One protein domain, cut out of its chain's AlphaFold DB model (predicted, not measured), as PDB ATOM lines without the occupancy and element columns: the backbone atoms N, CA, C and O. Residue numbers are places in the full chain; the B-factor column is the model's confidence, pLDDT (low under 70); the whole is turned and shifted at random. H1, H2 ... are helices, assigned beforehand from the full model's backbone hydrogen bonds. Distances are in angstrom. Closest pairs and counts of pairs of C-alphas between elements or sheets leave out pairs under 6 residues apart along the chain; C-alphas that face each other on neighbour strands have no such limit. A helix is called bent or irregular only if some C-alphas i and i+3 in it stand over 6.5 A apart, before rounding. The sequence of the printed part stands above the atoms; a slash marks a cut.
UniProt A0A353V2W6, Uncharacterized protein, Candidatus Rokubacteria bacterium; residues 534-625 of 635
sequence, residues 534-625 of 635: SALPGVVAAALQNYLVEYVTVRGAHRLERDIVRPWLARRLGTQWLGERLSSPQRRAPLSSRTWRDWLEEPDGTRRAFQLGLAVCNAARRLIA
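This is residues 534 to 625 of the 635 residues of an uncharacterized protein of Candidatus Rokubacteria bacterium (UniProt A0A353V2W6). Two long helices, H1 and H5, are set at 45 degrees to each other; H2 folds back after H1 and packs along H5, running opposite to it. Where H1 and the earlier part of H5 spread apart, two short helices, H3 and H4, fill the gap: H3 has its first residue, Thr 575, near H5 and its last, Leu 582, packed on H1, while H4 comes near H1 at Trp 596 and near H5 at its last residue, Leu 600. The 92 printed residues include five named helices, H1 to H5 in chain order, and no named strand: the class is all helix. The whole is compact, with a radius of gyration of the C-alphas of 12.4 A and spans of 35 by 28 by 21 A.

H1, residues 538 to 555, is the hub, touching three other helices. H2, residues 557 to 569, touches H1 with residues 559 to 560 alone; the closest C-alphas, of Val 552 and Leu 560, are 6.3 A apart, and the two run opposite ways at a steep tilt of 51 degrees. H2 is only just irregular: C-alphas 563 and 566 are 6.7 A apart. H3, residues 575 to 582, touches residues 543 to 547 of H1, closest at the C-alphas of Ala 543 and Leu 582, 6.3 A, and is only just about perpendicular to it at 73 degrees. H4, residues 593 to 600, is close but not clearly touching H3, with the C-alphas of Gly 579 and Trp 596 closest at 6.6 A. H5, residues 605 to 625, touches H1 with residues 615 to 623 alone, closest at the C-alphas of Gln 545 and Ala 619, 6.9 A. H2 and H5 touch at a shallow tilt of 22 degrees, opposite ways, with the C-alphas of Ala 557 and Ile 624 closest at 5.6 A. H3 is close but not clearly touching H5, where the C-alphas of Thr 575 and Ala 609 are closest at 5.9 A. H2 and H4 are apart. The packing is mostly crossed: one of four touching pairs is at a shallow tilt. In H1, H3, H4 and H5 every O i to N i+4 pair is within hydrogen-bond range; in H2, 7 of 9 are.

H1 begins at C-alpha 538, (33.503, 11.988, -78.399), and is 25.3 A long from first to last C-alpha. H2 measures 16.7 A, H3 10.3 A and H4 10.6 A; H3 begins at C-alpha 575, (26.390, 22.544, -66.769). H5, the longest at 30.3 A, ends at C-alpha 625, (42.232, 32.953, -83.080).

The C-alphas farthest apart, of Gly 556 and Pro 603, are 36.1 A apart. The printed part has no cut. H3 to H4 is a short link of 10 residues; the other links are tight. The mean pLDDT of the printed part is 90.7, and residue 603 alone is under 70.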
ATOM      1  N   SER A 534      40.304  17.101 -74.829       70.62
ATOM      2  CA  SER A 534      39.300  17.538 -73.848       70.62
ATOM      3  C   SER A 534      38.950  16.444 -72.824       70.62
ATOM      4  O   SER A 534      38.313  16.731 -71.805       70.62
ATOM      5  N   ALA A 535      39.347  15.190 -73.097       82.62
ATOM      6  CA  ALA A 535      38.956  13.975 -72.375       82.62
ATOM      7  C   ALA A 535      37.426  13.801 -72.235       82.62
ATOM      8  O   ALA A 535      36.948  13.031 -71.395       82.62
ATOM      9  N   LEU A 536      36.643  14.575 -72.996       89.38
ATOM     10  CA  LEU A 536      35.193  14.462 -73.059       89.38
ATOM     11  C   LEU A 536      34.827  13.242 -73.914       89.38
ATOM     12  O   LEU A 536      35.555  12.931 -74.861       89.38
ATOM     13  N   PRO A 537      33.684  12.577 -73.656       91.31
ATOM     14  CA  PRO A 537      33.163  11.583 -74.586       91.31
ATOM     15  C   PRO A 537      33.036  12.190 -75.987       91.31
ATOM     16  O   PRO A 537      32.551  13.316 -76.122       91.31
ATOM     17  N   GLY A 538      33.431  11.454 -77.031       90.50
ATOM     18  CA  GLY A 538      33.503  11.988 -78.399       90.50
ATOM     19  C   GLY A 538      32.201  12.643 -78.876       90.50
ATOM     20  O   GLY A 538      32.233  13.699 -79.502       90.50
ATOM     21  N   VAL A 539      31.051  12.082 -78.489       91.62
ATOM     22  CA  VAL A 539      29.721  12.633 -78.808       91.62
ATOM     23  C   VAL A 539      29.488  13.994 -78.135       91.62
ATOM     24  O   VAL A 539      28.978  14.918 -78.764       91.62
ATOM     25  N   VAL A 540      29.905  14.149 -76.873       92.25
ATOM     26  CA  VAL A 540      29.785  15.408 -76.117       92.25
ATOM     27  C   VAL A 540      30.743  16.460 -76.675       92.25
ATOM     28  O   VAL A 540      30.347  17.607 -76.878       92.25
ATOM     29  N   ALA A 541      31.985  16.067 -76.967       91.75
ATOM     30  CA  ALA A 541      32.987  16.944 -77.565       91.75
ATOM     31  C   ALA A 541      32.524  17.478 -78.933       91.75
ATOM     32  O   ALA A 541      32.584  18.683 -79.176       91.75
ATOM     33  N   ALA A 542      32.005  16.602 -79.801       91.06
ATOM     34  CA  ALA A 542      31.492  16.976 -81.117       91.06
ATOM     35  C   ALA A 542      30.278  17.911 -81.024       91.06
ATOM     36  O   ALA A 542      30.232  18.929 -81.716       91.06
ATOM     37  N   ALA A 543      29.320  17.615 -80.137       93.50
ATOM     38  CA  ALA A 543      28.161  18.476 -79.911       93.50
ATOM     39  C   ALA A 543      28.576  19.875 -79.425       93.50
ATOM     40  O   ALA A 543      28.079  20.880 -79.937       93.50
ATOM     41  N   LEU A 544      29.526  19.947 -78.484       94.25
ATOM     42  CA  LEU A 544      30.061  21.210 -77.982       94.25
ATOM     43  C   LEU A 544      30.734  22.026 -79.090       94.25
ATOM     44  O   LEU A 544      30.435  23.209 -79.246       94.25
ATOM     45  N   GLN A 545      31.603  21.400 -79.881       92.56
ATOM     46  CA  GLN A 545      32.296  22.081 -80.971       92.56
ATOM     47  C   GLN A 545      31.323  22.611 -82.020       92.56
ATOM     48  O   GLN A 545      31.421  23.772 -82.412       92.56
ATOM     49  N   ASN A 546      30.348  21.795 -82.429       92.94
ATOM     50  CA  ASN A 546      29.325  22.202 -83.388       92.94
ATOM     51  C   ASN A 546      28.516  23.395 -82.871       92.94
ATOM     52  O   ASN A 546      28.295  24.349 -83.613       92.94
ATOM     53  N   TYR A 547      28.128  23.370 -81.593       95.31
ATOM     54  CA  TYR A 547      27.421  24.479 -80.960       95.31
ATOM     55  C   TYR A 547      28.244  25.770 -80.964       95.31
ATOM     56  O   TYR A 547      27.723  26.820 -81.336       95.31
ATOM     57  N   LEU A 548      29.522  25.707 -80.581       95.00
ATOM     58  CA  LEU A 548      30.383  26.889 -80.524       95.00
ATOM     59  C   LEU A 548      30.690  27.444 -81.921       95.00
ATOM     60  O   LEU A 548      30.635  28.657 -82.109       95.00
ATOM     61  N   VAL A 549      30.942  26.578 -82.910       93.94
ATOM     62  CA  VAL A 549      31.124  26.974 -84.318       93.94
ATOM     63  C   VAL A 549      29.866  27.655 -84.847       93.94
ATOM     64  O   VAL A 549      29.944  28.754 -85.387       93.94
ATOM     65  N   GLU A 550      28.694  27.046 -84.656       94.06
ATOM     66  CA  GLU A 550      27.419  27.630 -85.074       94.06
ATOM     67  C   GLU A 550      27.169  28.976 -84.380       94.06
ATOM     68  O   GLU A 550      26.762  29.944 -85.023       94.06
ATOM     69  N   TYR A 551      27.467  29.069 -83.081       95.69
ATOM     70  CA  TYR A 551      27.327  30.304 -82.318       95.69
ATOM     71  C   TYR A 551      28.205  31.423 -82.887       95.69
ATOM     72  O   TYR A 551      27.713  32.533 -83.084       95.69
ATOM     73  N   VAL A 552      29.478  31.144 -83.182       94.81
ATOM     74  CA  VAL A 552      30.401  32.125 -83.777       94.81
ATOM     75  C   VAL A 552      29.937  32.535 -85.168       94.81
ATOM     76  O   VAL A 552      29.904  33.728 -85.452       94.81
ATOM     77  N   THR A 553      29.501  31.591 -86.001       92.62
ATOM     78  CA  THR A 553      28.994  31.882 -87.351       92.62
ATOM     79  C   THR A 553      27.759  32.784 -87.323       92.62
ATOM     80  O   THR A 553      27.621  33.661 -88.167       92.62
ATOM     81  N   VAL A 554      26.859  32.601 -86.349       94.50
ATOM     82  CA  VAL A 554      25.591  33.351 -86.277       94.50
ATOM     83  C   VAL A 554      25.715  34.667 -85.501       94.50
ATOM     84  O   VAL A 554      25.043  35.643 -85.825       94.50
ATOM     85  N   ARG A 555      26.505  34.701 -84.424       94.81
ATOM     86  CA  ARG A 555      26.560  35.829 -83.471       94.81
ATOM     87  C   ARG A 555      27.912  36.543 -83.449       94.81
ATOM     88  O   ARG A 555      27.991  37.633 -82.889       94.81
ATOM     89  N   GLY A 556      28.953  35.962 -84.033       93.56
ATOM     90  CA  GLY A 556      30.312  36.498 -84.036       93.56
ATOM     91  C   GLY A 556      31.159  36.085 -82.826       93.56
ATOM     92  O   GLY A 556      30.661  35.821 -81.727       93.56
ATOM     93  N   ALA A 557      32.477  36.081 -83.028       91.50
ATOM     94  CA  ALA A 557      33.501  35.714 -82.044       91.50
ATOM     95  C   ALA A 557      33.452  36.553 -80.750       91.50
ATOM     96  O   ALA A 557      33.511  36.010 -79.647       91.50
ATOM     97  N   HIS A 558      33.261  37.871 -80.860       91.06
ATOM     98  CA  HIS A 558      33.171  38.755 -79.690       91.06
ATOM     99  C   HIS A 558      31.961  38.427 -78.791       91.06
ATOM    100  O   HIS A 558      32.048  38.475 -77.561       91.06
ATOM    101  N   ARG A 559      30.820  38.044 -79.390       94.75
ATOM    102  CA  ARG A 559      29.642  37.598 -78.627       94.75
ATOM    103  C   ARG A 559      29.917  36.280 -77.915       94.75
ATOM    104  O   ARG A 559      29.443  36.124 -76.799       94.75
ATOM    105  N   LEU A 560      30.694  35.368 -78.506       94.94
ATOM    106  CA  LEU A 560      31.062  34.112 -77.847       94.94
ATOM    107  C   LEU A 560      31.817  34.376 -76.533       94.94
ATOM    108  O   LEU A 560      31.472  33.810 -75.493       94.94
ATOM    109  N   GLU A 561      32.803  35.276 -76.556       93.50
ATOM    110  CA  GLU A 561      33.520  35.670 -75.341       93.50
ATOM    111  C   GLU A 561      32.569  36.292 -74.307       93.50
ATOM    112  O   GLU A 561      32.553  35.890 -73.140       93.50
ATOM    113  N   ARG A 562      31.779  37.287 -74.725       95.25
ATOM    114  CA  ARG A 562      30.944  38.073 -73.814       95.25
ATOM    115  C   ARG A 562      29.776  37.287 -73.230       95.25
ATOM    116  O   ARG A 562      29.464  37.470 -72.057       95.25
ATOM    117  N   ASP A 563      29.119  36.467 -74.037       96.44
ATOM    118  CA  ASP A 563      27.849  35.842 -73.683       96.44
ATOM    119  C   ASP A 563      28.042  34.418 -73.132       96.44
ATOM    120  O   ASP A 563      27.166  33.936 -72.417       96.44
ATOM    121  N   ILE A 564      29.171  33.753 -73.425       95.50
ATOM    122  CA  ILE A 564      29.446  32.382 -72.959       95.50
ATOM    123  C   ILE A 564      30.680  32.333 -72.059       95.50
ATOM    124  O   ILE A 564      30.562  31.970 -70.890       95.50
ATOM    125  N   VAL A 565      31.855  32.725 -72.555       94.12
ATOM    126  CA  VAL A 565      33.117  32.504 -71.824       94.12
ATOM    127  C   VAL A 565      33.184  33.323 -70.533       94.12
ATOM    128  O   VAL A 565      33.422  32.764 -69.463       94.12
ATOM    129  N   ARG A 566      32.940  34.640 -70.591       93.44
ATOM    130  CA  ARG A 566      32.982  35.500 -69.395       93.44
ATOM    131  C   ARG A 566      31.925  35.098 -68.355       93.44
ATOM    132  O   ARG A 566      32.287  34.985 -67.184       93.44
ATOM    133  N   PRO A 567      30.654  34.836 -68.721       95.31
ATOM    134  CA  PRO A 567      29.656  34.351 -67.773       95.31
ATOM    135  C   PRO A 567      29.990  32.971 -67.198       95.31
ATOM    136  O   PRO A 567      29.728  32.746 -66.018       95.31
ATOM    137  N   TRP A 568      30.614  32.079 -67.976       92.44
ATOM    138  CA  TRP A 568      31.096  30.783 -67.489       92.44
ATOM    139  C   TRP A 568      32.195  30.940 -66.435       92.44
ATOM    140  O   TRP A 568      32.072  30.418 -65.330       92.44
ATOM    141  N   LEU A 569      33.234  31.729 -66.730       90.75
ATOM    142  CA  LEU A 569      34.317  32.028 -65.782       90.75
ATOM    143  C   LEU A 569      33.807  32.750 -64.523       90.75
ATOM    144  O   LEU A 569      34.355  32.568 -63.440       90.75
ATOM    145  N   ALA A 570      32.740  33.542 -64.647       91.31
ATOM    146  CA  ALA A 570      32.062  34.195 -63.529       91.31
ATOM    147  C   ALA A 570      31.055  33.287 -62.792       91.31
ATOM    148  O   ALA A 570      30.338  33.780 -61.919       91.31
ATOM    149  N   ARG A 571      30.962  31.998 -63.153       91.06
ATOM    150  CA  ARG A 571      30.010  31.009 -62.610       91.06
ATOM    151  C   ARG A 571      28.534  31.425 -62.718       91.06
ATOM    152  O   ARG A 571      27.698  30.983 -61.938       91.06
ATOM    153  N   ARG A 572      28.202  32.279 -63.692       93.94
ATOM    154  CA  ARG A 572      26.820  32.670 -64.030       93.94
ATOM    155  C   ARG A 572      26.156  31.676 -64.981       93.94
ATOM    156  O   ARG A 572      24.934  31.637 -65.061       93.94
ATOM    157  N   LEU A 573      26.961  30.901 -65.705       93.00
ATOM    158  CA  LEU A 573      26.520  29.762 -66.505       93.00
ATOM    159  C   LEU A 573      27.015  28.472 -65.854       93.00
ATOM    160  O   LEU A 573      28.113  28.437 -65.301       93.00
ATOM    161  N   GLY A 574      26.198  27.425 -65.931       91.12
ATOM    162  CA  GLY A 574      26.503  26.109 -65.377       91.12
ATOM    163  C   GLY A 574      26.284  24.988 -66.387       91.12
ATOM    164  O   GLY A 574      25.841  25.211 -67.517       91.12
ATOM    165  N   THR A 575      26.563  23.759 -65.957       92.56
ATOM    166  CA  THR A 575      26.390  22.544 -66.769       92.56
ATOM    167  C   THR A 575      24.955  22.383 -67.267       92.56
ATOM    168  O   THR A 575      24.760  22.024 -68.422       92.56
ATOM    169  N   GLN A 576      23.946  22.719 -66.460       92.19
ATOM    170  CA  GLN A 576      22.543  22.644 -66.875       92.19
ATOM    171  C   GLN A 576      22.244  23.541 -68.085       92.19
ATOM    172  O   GLN A 576      21.706  23.062 -69.081       92.19
ATOM    173  N   TRP A 577      22.662  24.812 -68.035       95.06
ATOM    174  CA  TRP A 577      22.475  25.755 -69.142       95.06
ATOM    175  C   TRP A 577      23.106  25.232 -70.433       95.06
ATOM    176  O   TRP A 577      22.489  25.289 -71.496       95.06
ATOM    177  N   LEU A 578      24.327  24.690 -70.352       93.50
ATOM    178  CA  LEU A 578      24.985  24.156 -71.540       93.50
ATOM    179  C   LEU A 578      24.262  22.900 -72.045       93.50
ATOM    180  O   LEU A 578      24.035  22.777 -73.243       93.50
ATOM    181  N   GLY A 579      23.821  22.022 -71.143       92.62
ATOM    182  CA  GLY A 579      23.030  20.837 -71.469       92.62
ATOM    183  C   GLY A 579      21.755  21.145 -72.249       92.62
ATOM    184  O   GLY A 579      21.490  20.508 -73.267       92.62
ATOM    185  N   GLU A 580      21.005  22.166 -71.833       93.62
ATOM    186  CA  GLU A 580      19.811  22.647 -72.541       93.62
ATOM    187  C   GLU A 580      20.148  23.164 -73.949       93.62
ATOM    188  O   GLU A 580      19.402  22.936 -74.903       93.62
ATOM    189  N   ARG A 581      21.300  23.831 -74.116       94.62
ATOM    190  CA  ARG A 581      21.745  24.340 -75.424       94.62
ATOM    191  C   ARG A 581      22.233  23.244 -76.361       94.62
ATOM    192  O   ARG A 581      21.926  23.315 -77.553       94.62
ATOM    193  N   LEU A 582      22.956  22.258 -75.834       92.75
ATOM    194  CA  LEU A 582      23.477  21.120 -76.594       92.75
ATOM    195  C   LEU A 582      22.378  20.116 -76.963       92.75
ATOM    196  O   LEU A 582      22.476  19.479 -78.007       92.75
ATOM    197  N   SER A 583      21.320  20.013 -76.153       93.56
ATOM    198  CA  SER A 583      20.195  19.092 -76.391       93.56
ATOM    199  C   SER A 583      19.023  19.723 -77.152       93.56
ATOM    200  O   SER A 583      17.991  19.086 -77.346       93.56
ATOM    201  N   SER A 584      19.146  20.985 -77.575       92.75
ATOM    202  CA  SER A 584      18.067  21.687 -78.272       92.75
ATOM    203  C   SER A 584      17.788  21.051 -79.644       92.75
ATOM    204  O   SER A 584      18.710  20.953 -80.456       92.75
ATOM    205  N   PRO A 585      16.529  20.690 -79.965       87.25
ATOM    206  CA  PRO A 585      16.189  20.003 -81.218       87.25
ATOM    207  C   PRO A 585      16.420  20.854 -82.475       87.25
ATOM    208  O   PRO A 585      16.444  20.325 -83.577       87.25
ATOM    209  N   GLN A 586      16.616  22.166 -82.323       86.00
ATOM    210  CA  GLN A 586      16.909  23.090 -83.423       86.00
ATOM    211  C   GLN A 586      18.381  23.037 -83.883       86.00
ATOM    212  O   GLN A 586      18.761  23.754 -84.807       86.00
ATOM    213  N   ARG A 587      19.234  22.231 -83.236       84.81
ATOM    214  CA  ARG A 587      20.665  22.111 -83.558       84.81
ATOM    215  C   ARG A 587      20.909  21.128 -84.698       84.81
ATOM    216  O   ARG A 587      20.192  20.148 -84.847       84.81
ATOM    217  N   ARG A 588      22.001  21.337 -85.445       79.06
ATOM    218  CA  ARG A 588      22.429  20.430 -86.532       79.06
ATOM    219  C   ARG A 588      22.766  19.009 -86.058       79.06
ATOM    220  O   ARG A 588      22.646  18.074 -86.836       79.06
ATOM    221  N   ALA A 589      23.199  18.854 -84.807       84.56
ATOM    222  CA  ALA A 589      23.515  17.565 -84.192       84.56
ATOM    223  C   ALA A 589      23.207  17.626 -82.681       84.56
ATOM    224  O   ALA A 589      24.119  17.873 -81.887       84.56
ATOM    225  N   PRO A 590      21.929  17.500 -82.274       88.19
ATOM    226  CA  PRO A 590      21.543  17.620 -80.875       88.19
ATOM    227  C   PRO A 590      22.065  16.430 -80.066       88.19
ATOM    228  O   PRO A 590      21.947  15.273 -80.473       88.19
ATOM    229  N   LEU A 591      22.629  16.715 -78.894       93.19
ATOM    230  CA  LEU A 591      23.011  15.687 -77.934       93.19
ATOM    231  C   LEU A 591      21.753  15.154 -77.240       93.19
ATOM    232  O   LEU A 591      20.884  15.930 -76.847       93.19
ATOM    233  N   SER A 592      21.635  13.837 -77.057       94.00
ATOM    234  CA  SER A 592      20.474  13.302 -76.341       94.00
ATOM    235  C   SER A 592      20.506  13.730 -74.864       94.00
ATOM    236  O   SER A 592      21.535  13.606 -74.192       94.00
ATOM    237  N   SER A 593      19.364  14.178 -74.324       91.38
ATOM    238  CA  SER A 593      19.253  14.587 -72.912       91.38
ATOM    239  C   SER A 593      19.566  13.452 -71.930       91.38
ATOM    240  O   SER A 593      19.855  13.704 -70.761       91.38
ATOM    241  N   ARG A 594      19.475  12.196 -72.387       91.69
ATOM    242  CA  ARG A 594      19.889  11.009 -71.633       91.69
ATOM    243  C   ARG A 594      21.411  10.894 -71.605       91.69
ATOM    244  O   ARG A 594      21.975  10.883 -70.527       91.69
ATOM    245  N   THR A 595      22.076  10.942 -72.762       91.12
ATOM    246  CA  THR A 595      23.548  10.918 -72.854       91.12
ATOM    247  C   THR A 595      24.198  12.032 -72.028       91.12
ATOM    248  O   THR A 595      25.217  11.802 -71.385       91.12
ATOM    249  N   TRP A 596      23.609  13.234 -72.022       91.88
ATOM    250  CA  TRP A 596      24.094  14.347 -71.202       91.88
ATOM    251  C   TRP A 596      23.961  14.086 -69.695       91.88
ATOM    252  O   TRP A 596      24.905  14.344 -68.949       91.88
ATOM    253  N   ARG A 597      22.806  13.566 -69.249       89.88
ATOM    254  CA  ARG A 597      22.575  13.212 -67.839       89.88
ATOM    255  C   ARG A 597      23.459  12.059 -67.392       89.88
ATOM    256  O   ARG A 597      24.168  12.231 -66.412       89.88
ATOM    257  N   ASP A 598      23.500  10.968 -68.152       88.94
ATOM    258  CA  ASP A 598      24.303   9.781 -67.839       88.94
ATOM    259  C   ASP A 598      25.790  10.148 -67.650       88.94
ATOM    260  O   ASP A 598      26.468   9.609 -66.781       88.94
ATOM    261  N   TRP A 599      26.300  11.116 -68.423       88.19
ATOM    262  CA  TRP A 599      27.671  11.615 -68.279       88.19
ATOM    263  C   TRP A 599      27.877  12.548 -67.070       88.19
ATOM    264  O   TRP A 599      28.946  12.536 -66.456       88.19
ATOM    265  N   LEU A 600      26.883  13.373 -66.724       86.94
ATOM    266  CA  LEU A 600      26.945  14.283 -65.573       86.94
ATOM    267  C   LEU A 600      26.704  13.589 -64.227       86.94
ATOM    268  O   LEU A 600      27.228  14.065 -63.224       86.94
ATOM    269  N   GLU A 601      25.910  12.515 -64.203       82.19
ATOM    270  CA  GLU A 601      25.525  11.755 -63.002       82.19
ATOM    271  C   GLU A 601      26.651  10.856 -62.460       82.19
ATOM    272  O   GLU A 601      26.510  10.245 -61.401       82.19
ATOM    273  N   GLU A 602      27.805  10.816 -63.128       72.31
ATOM    274  CA  GLU A 602      29.014  10.249 -62.542       72.31
ATOM    275  C   GLU A 602      29.387  10.938 -61.208       72.31
ATOM    276  O   GLU A 602      29.161  12.138 -61.038       72.31
ATOM    277  N   PRO A 603      30.021  10.217 -60.260       67.94
ATOM    278  CA  PRO A 603      30.134  10.604 -58.845       67.94
ATOM    279  C   PRO A 603      30.928  11.893 -58.529       67.94
ATOM    280  O   PRO A 603      31.116  12.216 -57.358       67.94
ATOM    281  N   ASP A 604      31.381  12.655 -59.527       75.75
ATOM    282  CA  ASP A 604      32.131  13.904 -59.351       75.75
ATOM    283  C   ASP A 604      31.641  15.007 -60.312       75.75
ATOM    284  O   ASP A 604      32.339  15.453 -61.231       75.75
ATOM    285  N   GLY A 605      30.406  15.473 -60.100       80.81
ATOM    286  CA  GLY A 605      29.788  16.534 -60.907       80.81
ATOM    287  C   GLY A 605      30.601  17.840 -60.949       80.81
ATOM    288  O   GLY A 605      30.612  18.536 -61.967       80.81
ATOM    289  N   THR A 606      31.363  18.146 -59.892       84.75
ATOM    290  CA  THR A 606      32.256  19.320 -59.858       84.75
ATOM    291  C   THR A 606      33.418  19.159 -60.839       84.75
ATOM    292  O   THR A 606      33.757  20.094 -61.569       84.75
ATOM    293  N   ARG A 607      34.010  17.962 -60.917       87.44
ATOM    294  CA  ARG A 607      35.049  17.641 -61.905       87.44
ATOM    295  C   ARG A 607      34.516  17.692 -63.330       87.44
ATOM    296  O   ARG A 607      35.209  18.225 -64.195       87.44
ATOM    297  N   ARG A 608      33.299  17.198 -63.585       89.81
ATOM    298  CA  ARG A 608      32.672  17.268 -64.919       89.81
ATOM    299  C   ARG A 608      32.393  18.710 -65.346       89.81
ATOM    300  O   ARG A 608      32.726  19.082 -66.470       89.81
ATOM    301  N   ALA A 609      31.899  19.553 -64.438       91.00
ATOM    302  CA  ALA A 609      31.730  20.984 -64.695       91.00
ATOM    303  C   ALA A 609      33.061  21.683 -65.027       91.00
ATOM    304  O   ALA A 609      33.136  22.472 -65.971       91.00
ATOM    305  N   PHE A 610      34.125  21.358 -64.290       92.62
ATOM    306  CA  PHE A 610      35.465  21.885 -64.541       92.62
ATOM    307  C   PHE A 610      36.031  21.426 -65.894       92.62
ATOM    308  O   PHE A 610      36.498  22.249 -66.681       92.62
ATOM    309  N   GLN A 611      35.927  20.131 -66.204       93.06
ATOM    310  CA  GLN A 611      36.341  19.558 -67.484       93.06
ATOM    311  C   GLN A 611      35.654  20.246 -68.668       93.06
ATOM    312  O   GLN A 611      36.299  20.633 -69.643       93.06
ATOM    313  N   LEU A 612      34.340  20.428 -68.559       93.00
ATOM    314  CA  LEU A 612      33.534  21.106 -69.560       93.00
ATOM    315  C   LEU A 612      33.951  22.568 -69.723       93.00
ATOM    316  O   LEU A 612      34.076  23.049 -70.844       93.00
ATOM    317  N   GLY A 613      34.226  23.257 -68.614       94.12
ATOM    318  CA  GLY A 613      34.733  24.622 -68.644       94.12
ATOM    319  C   GLY A 613      36.055  24.746 -69.392       94.12
ATOM    320  O   GLY A 613      36.214  25.671 -70.189       94.12
ATOM    321  N   LEU A 614      36.975  23.794 -69.204       94.12
ATOM    322  CA  LEU A 614      38.231  23.769 -69.953       94.12
ATOM    323  C   LEU A 614      37.998  23.516 -71.436       94.12
ATOM    324  O   LEU A 614      38.637  24.164 -72.264       94.12
ATOM    325  N   ALA A 615      37.080  22.615 -71.785       93.69
ATOM    326  CA  ALA A 615      36.732  22.358 -73.176       93.69
ATOM    327  C   ALA A 615      36.120  23.600 -73.846       93.69
ATOM    328  O   ALA A 615      36.552  23.971 -74.935       93.69
ATOM    329  N   VAL A 616      35.190  24.288 -73.170       94.56
ATOM    330  CA  VAL A 616      34.586  25.546 -73.643       94.56
ATOM    331  C   VAL A 616      35.658  26.614 -73.853       94.56
ATOM    332  O   VAL A 616      35.712  27.207 -74.927       94.56
ATOM    333  N   CYS A 617      36.527  26.845 -72.862       94.56
ATOM    334  CA  CYS A 617      37.562  27.878 -72.950       94.56
ATOM    335  C   CYS A 617      38.560  27.590 -74.081       94.56
ATOM    336  O   CYS A 617      38.837  28.479 -74.884       94.56
ATOM    337  N   ASN A 618      39.047  26.351 -74.191       92.81
ATOM    338  CA  ASN A 618      40.002  25.966 -75.231       92.81
ATOM    339  C   ASN A 618      39.390  26.028 -76.639       92.81
ATOM    340  O   ASN A 618      40.027  26.536 -77.561       92.81
ATOM    341  N   ALA A 619      38.159  25.538 -76.817       92.06
ATOM    342  CA  ALA A 619      37.469  25.589 -78.106       92.06
ATOM    343  C   ALA A 619      37.178  27.035 -78.526       92.06
ATOM    344  O   ALA A 619      37.471  27.426 -79.655       92.06
ATOM    345  N   ALA A 620      36.671  27.855 -77.602       92.38
ATOM    346  CA  ALA A 620      36.390  29.257 -77.866       92.38
ATOM    347  C   ALA A 620      37.666  30.042 -78.217       92.38
ATOM    348  O   ALA A 620      37.663  30.779 -79.200       92.38
ATOM    349  N   ARG A 621      38.776  29.827 -77.494       92.88
ATOM    350  CA  ARG A 621      40.074  30.457 -77.790       92.88
ATOM    351  C   ARG A 621      40.518  30.177 -79.228       92.88
ATOM    352  O   ARG A 621      40.902  31.099 -79.943       92.88
ATOM    353  N   ARG A 622      40.421  28.919 -79.671       90.38
ATOM    354  CA  ARG A 622      40.781  28.504 -81.040       90.38
ATOM    355  C   ARG A 622      39.887  29.150 -82.095       90.38
ATOM    356  O   ARG A 622      40.394  29.644 -83.093       90.38
ATOM    357  N   LEU A 623      38.573  29.174 -81.871       91.06
ATOM    358  CA  LEU A 623      37.626  29.765 -82.822       91.06
ATOM    359  C   LEU A 623      37.843  31.269 -83.011       91.06
ATOM    360  O   LEU A 623      37.670  31.770 -84.117       91.06
ATOM    361  N   ILE A 624      38.240  31.976 -81.952       88.12
ATOM    362  CA  ILE A 624      38.557  33.404 -82.033       88.12
ATOM    363  C   ILE A 624      39.893  33.637 -82.738       88.12
ATOM    364  O   ILE A 624      39.976  34.530 -83.571       88.12
ATOM    365  N   ALA A 625      40.912  32.818 -82.459       86.25
ATOM    366  CA  ALA A 625      42.232  32.953 -83.080       86.25
ATOM    367  C   ALA A 625      42.223  32.746 -84.608       86.25
ATOM    368  O   ALA A 625      43.079  33.283 -85.301       86.25
TER     369      ALA A 625